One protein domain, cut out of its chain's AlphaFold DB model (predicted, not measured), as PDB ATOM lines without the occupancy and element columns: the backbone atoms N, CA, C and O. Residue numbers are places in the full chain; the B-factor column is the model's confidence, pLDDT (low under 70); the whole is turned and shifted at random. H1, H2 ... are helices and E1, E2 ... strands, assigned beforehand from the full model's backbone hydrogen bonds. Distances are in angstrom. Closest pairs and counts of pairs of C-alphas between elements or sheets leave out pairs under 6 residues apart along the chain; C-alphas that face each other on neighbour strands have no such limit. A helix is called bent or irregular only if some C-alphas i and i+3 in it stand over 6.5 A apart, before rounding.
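This is residues 54 to 93 of the 141 residues of an uncharacterized protein of Actinobacteria bacterium 13_1_20CM_3_68_9 (UniProt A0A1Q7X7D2). The longest helix, H3, makes one side of an open ring whose other sides are H1 and H2; its middle is empty, and the ring closes where E1 pairs with residues 54 to 55. The printed part has 40 residues with three named helices and one named strand, ordered H1, H2, H3, E1, mostly helix. It is compact, with a radius of gyration of the C-alphas of 9.9 A, and only just flat, spanning 26 by 22 by 12 A.

H3, residues 79 to 89, 15.5 A, is only just irregular: C-alphas 80 and 83 are 6.8 A apart. E1, residues 90 to 92, ends at C-alpha (150.144, 141.725, 181.522). H2 is residues 67 to 76, 14.4 A. H1, residues 58 to 65, 10.3 A, begins at C-alpha (157.103, 139.540, 195.463).

H3 and H1 are close but not clearly touching; their closest C-alphas, Leu 89 and Gly 60, are 4.9 A apart. E1 pairs with no named strand; its residues 90 to 91 pair antiparallel with residues 54 to 55. H1 and H2 only just touch, with 3 pairs of C-alphas within 8 A, only at the corner, about perpendicular at 75 degrees; the closest C-alphas, Leu 63 and Ala 69, are 5.5 A apart. H2 and H3 are apart. Every O i to N i+4 pair is within hydrogen-bond range in H1 and H2, 5 of 7 in H3.

The farthest C-alphas, Thr 76 and Ala 93, are 26.9 A apart. The printed part has no cut, and no printed residue is under 70 in pLDDT.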
ATOM      1  N   LEU A  54     152.713 138.189 184.458       82.88
ATOM      2  CA  LEU A  54     153.812 138.063 185.409       82.88
ATOM      3  C   LEU A  54     153.384 138.577 186.786       82.88
ATOM      4  O   LEU A  54     152.487 139.418 186.877       82.88
ATOM      5  N   PRO A  55     153.976 138.060 187.877       84.88
ATOM      6  CA  PRO A  55     153.722 138.603 189.196       84.88
ATOM      7  C   PRO A  55     154.255 140.030 189.289       84.88
ATOM      8  O   PRO A  55     155.449 140.269 189.150       84.88
ATOM      9  N   ARG A  56     153.359 140.959 189.603       83.75
ATOM     10  CA  ARG A  56     153.643 142.392 189.718       83.75
ATOM     11  C   ARG A  56     154.458 142.733 190.971       83.75
ATOM     12  O   ARG A  56     155.075 143.787 191.065       83.75
ATOM     13  N   ASN A  57     154.430 141.859 191.981       84.44
ATOM     14  CA  ASN A  57     155.167 142.021 193.231       84.44
ATOM     15  C   ASN A  57     155.632 140.669 193.805       84.44
ATOM     16  O   ASN A  57     155.170 139.597 193.404       84.44
ATOM     17  N   ARG A  58     156.539 140.727 194.791       82.44
ATOM     18  CA  ARG A  58     157.103 139.540 195.463       82.44
ATOM     19  C   ARG A  58     156.035 138.642 196.094       82.44
ATOM     20  O   ARG A  58     156.191 137.426 196.083       82.44
ATOM     21  N   LEU A  59     154.945 139.225 196.601       80.00
ATOM     22  CA  LEU A  59     153.825 138.478 197.181       80.00
ATOM     23  C   LEU A  59     153.081 137.671 196.111       80.00
ATOM     24  O   LEU A  59     152.838 136.484 196.302       80.00
ATOM     25  N   GLY A  60     152.785 138.277 194.960       80.88
ATOM     26  CA  GLY A  60     152.226 137.594 193.797       80.88
ATOM     27  C   GLY A  60     153.130 136.455 193.332       80.88
ATOM     28  O   GLY A  60     152.644 135.355 193.077       80.88
ATOM     29  N   GLY A  61     154.446 136.687 193.307       83.44
ATOM     30  CA  GLY A  61     155.444 135.668 192.978       83.44
ATOM     31  C   GLY A  61     155.425 134.490 193.956       83.44
ATOM     32  O   GLY A  61     155.311 133.343 193.535       83.44
ATOM     33  N   ALA A  62     155.445 134.763 195.263       82.88
ATOM     34  CA  ALA A  62     155.415 133.739 196.308       82.88
ATOM     35  C   ALA A  62     154.099 132.935 196.323       82.88
ATOM     36  O   ALA A  62     154.113 131.708 196.446       82.88
ATOM     37  N   LEU A  63     152.954 133.605 196.139       83.44
ATOM     38  CA  LEU A  63     151.640 132.962 196.029       83.44
ATOM     39  C   LEU A  63     151.537 132.069 194.787       83.44
ATOM     40  O   LEU A  63     150.915 131.006 194.837       83.44
ATOM     41  N   LEU A  64     152.129 132.491 193.664       81.62
ATOM     42  CA  LEU A  64     152.173 131.691 192.445       81.62
ATOM     43  C   LEU A  64     153.147 130.517 192.559       81.62
ATOM     44  O   LEU A  64     152.823 129.446 192.055       81.62
ATOM     45  N   ALA A  65     154.280 130.678 193.239       84.94
ATOM     46  CA  ALA A  65     155.261 129.615 193.432       84.94
ATOM     47  C   ALA A  65     154.775 128.510 194.394       84.94
ATOM     48  O   ALA A  65     155.174 127.357 194.255       84.94
ATOM     49  N   SER A  66     153.878 128.825 195.340       88.25
ATOM     50  CA  SER A  66     153.384 127.868 196.341       88.25
ATOM     51  C   SER A  66     152.005 127.283 196.006       88.25
ATOM     52  O   SER A  66     150.980 127.970 196.005       88.25
ATOM     53  N   GLY A  67     151.946 125.961 195.806       84.44
ATOM     54  CA  GLY A  67     150.688 125.236 195.579       84.44
ATOM     55  C   GLY A  67     149.712 125.305 196.764       84.44
ATOM     56  O   GLY A  67     148.503 125.442 196.561       84.44
ATOM     57  N   ALA A  68     150.228 125.280 197.997       89.25
ATOM     58  CA  ALA A  68     149.423 125.380 199.216       89.25
ATOM     59  C   ALA A  68     148.800 126.776 199.370       89.25
ATOM     60  O   ALA A  68     147.595 126.893 199.609       89.25
ATOM     61  N   ALA A  69     149.585 127.831 199.131       84.69
ATOM     62  CA  ALA A  69     149.099 129.207 199.172       84.69
ATOM     63  C   ALA A  69     148.013 129.451 198.111       84.69
ATOM     64  O   ALA A  69     146.979 130.059 198.390       84.69
ATOM     65  N   ARG A  70     148.193 128.887 196.910       83.12
ATOM     66  CA  ARG A  70     147.196 128.940 195.834       83.12
ATOM     67  C   ARG A  70     145.891 128.233 196.208       83.12
ATOM     68  O   ARG A  70     144.812 128.737 195.885       83.12
ATOM     69  N   LYS A  71     145.966 127.072 196.870       86.69
ATOM     70  CA  LYS A  71     144.787 126.325 197.339       86.69
ATOM     71  C   LYS A  71     144.027 127.117 198.402       86.69
ATOM     72  O   LYS A  71     142.811 127.257 198.286       86.69
ATOM     73  N   LEU A  72     144.745 127.687 199.369       87.25
ATOM     74  CA  LEU A  72     144.159 128.509 200.423       87.25
ATOM     75  C   LEU A  72     143.483 129.756 199.842       87.25
ATOM     76  O   LEU A  72     142.303 129.971 200.089       87.25
ATOM     77  N   ALA A  73     144.171 130.504 198.975       83.94
ATOM     78  CA  ALA A  73     143.608 131.683 198.319       83.94
ATOM     79  C   ALA A  73     142.341 131.359 197.507       83.94
ATOM     80  O   ALA A  73     141.390 132.135 197.489       83.94
ATOM     81  N   ARG A  74     142.275 130.195 196.846       83.62
ATOM     82  CA  ARG A  74     141.058 129.765 196.133       83.62
ATOM     83  C   ARG A  74     139.888 129.478 197.072       83.62
ATOM     84  O   ARG A  74     138.751 129.733 196.674       83.62
ATOM     85  N   ALA A  75     140.161 128.948 198.260       88.12
ATOM     86  CA  ALA A  75     139.147 128.634 199.260       88.12
ATOM     87  C   ALA A  75     138.648 129.889 199.993       88.12
ATOM     88  O   ALA A  75     137.459 129.988 200.275       88.12
ATOM     89  N   THR A  76     139.530 130.856 200.257       87.62
ATOM     90  CA  THR A  76     139.214 132.021 201.096       87.62
ATOM     91  C   THR A  76     138.793 133.259 200.310       87.62
ATOM     92  O   THR A  76     138.029 134.067 200.828       87.62
ATOM     93  N   VAL A  77     139.240 133.431 199.058       84.06
ATOM     94  CA  VAL A  77     138.948 134.643 198.272       84.06
ATOM     95  C   VAL A  77     137.590 134.529 197.554       84.06
ATOM     96  O   VAL A  77     137.446 133.695 196.639       84.06
ATOM     97  N   PRO A  78     136.612 135.412 197.868       86.56
ATOM     98  CA  PRO A  78     135.315 135.459 197.197       86.56
ATOM     99  C   PRO A  78     135.448 135.669 195.688       86.56
ATOM    100  O   PRO A  78     136.252 136.483 195.230       86.56
ATOM    101  N   ARG A  79     134.612 134.988 194.889       83.50
ATOM    102  CA  ARG A  79     134.680 135.029 193.408       83.50
ATOM    103  C   ARG A  79     134.666 136.451 192.839       83.50
ATOM    104  O   ARG A  79     135.386 136.706 191.879       83.50
ATOM    105  N   ARG A  80     133.899 137.360 193.452       85.06
ATOM    106  CA  ARG A  80     133.754 138.764 193.029       85.06
ATOM    107  C   ARG A  80     135.049 139.576 193.172       85.06
ATOM    108  O   ARG A  80     135.270 140.486 192.389       85.06
ATOM    109  N   LEU A  81     135.919 139.214 194.119       84.69
ATOM    110  CA  LEU A  81     137.188 139.910 194.375       84.69
ATOM    111  C   LEU A  81     138.361 139.341 193.567       84.69
ATOM    112  O   LEU A  81     139.412 139.972 193.468       84.69
ATOM    113  N   ARG A  82     138.203 138.159 192.956       82.50
ATOM    114  CA  ARG A  82     139.290 137.484 192.230       82.50
ATOM    115  C   ARG A  82     139.782 138.274 191.023       82.50
ATOM    116  O   ARG A  82     140.971 138.224 190.735       82.50
ATOM    117  N   SER A  83     138.899 138.976 190.313       77.00
ATOM    118  CA  SER A  83     139.289 139.813 189.169       77.00
ATOM    119  C   SER A  83     140.141 141.006 189.607       77.00
ATOM    120  O   SER A  83     141.204 141.220 189.030       77.00
ATOM    121  N   GLY A  84     139.727 141.719 190.659       80.31
ATOM    122  CA  GLY A  84     140.470 142.858 191.209       80.31
ATOM    123  C   GLY A  84     141.825 142.450 191.787       80.31
ATOM    124  O   GLY A  84     142.849 143.037 191.450       80.31
ATOM    125  N   LEU A  85     141.860 141.369 192.575       79.44
ATOM    126  CA  LEU A  85     143.111 140.840 193.128       79.44
ATOM    127  C   LEU A  85     144.058 140.332 192.041       79.44
ATOM    128  O   LEU A  85     145.271 140.472 192.176       79.44
ATOM    129  N   ARG A  86     143.531 139.781 190.941       76.56
ATOM    130  CA  ARG A  86     144.361 139.380 189.803       76.56
ATOM    131  C   ARG A  86     145.069 140.581 189.178       76.56
ATOM    132  O   ARG A  86     146.252 140.458 188.912       76.56
ATOM    133  N   GLY A  87     144.387 141.714 188.995       78.25
ATOM    134  CA  GLY A  87     145.011 142.941 188.477       78.25
ATOM    135  C   GLY A  87     145.998 143.597 189.452       78.25
ATOM    136  O   GLY A  87     146.946 144.244 189.028       78.25
ATOM    137  N   ALA A  88     145.815 143.403 190.762       81.75
ATOM    138  CA  ALA A  88     146.756 143.896 191.770       81.75
ATOM    139  C   ALA A  88     148.025 143.027 191.889       81.75
ATOM    140  O   ALA A  88     149.103 143.542 192.185       81.75
ATOM    141  N   LEU A  89     147.895 141.709 191.691       82.19
ATOM    142  CA  LEU A  89     148.983 140.738 191.859       82.19
ATOM    143  C   LEU A  89     149.723 140.421 190.563       82.19
ATOM    144  O   LEU A  89     150.887 140.028 190.631       82.19
ATOM    145  N   LEU A  90     149.057 140.538 189.416       83.06
ATOM    146  CA  LEU A  90     149.606 140.200 188.113       83.06
ATOM    147  C   LEU A  90     149.537 141.398 187.176       83.06
ATOM    148  O   LEU A  90     148.551 142.132 187.166       83.06
ATOM    149  N   GLU A  91     150.552 141.534 186.344       84.75
ATOM    150  CA  GLU A  91     150.569 142.465 185.224       84.75
ATOM    151  C   GLU A  91     150.626 141.702 183.906       84.75
ATOM    152  O   GLU A  91     151.159 140.591 183.840       84.75
ATOM    153  N   GLU A  92     150.025 142.274 182.865       79.81
ATOM    154  CA  GLU A  92     150.144 141.725 181.522       79.81
ATOM    155  C   GLU A  92     151.573 141.942 181.030       79.81
ATOM    156  O   GLU A  92     152.087 143.056 181.070       79.81
ATOM    157  N   ALA A  93     152.209 140.862 180.594       80.94
ATOM    158  CA  ALA A  93     153.575 140.895 180.107       80.94
ATOM    159  C   ALA A  93     153.611 140.531 178.628       80.94
ATOM    160  O   ALA A  93     152.812 139.724 178.138       80.94
TER     161      ALA A  93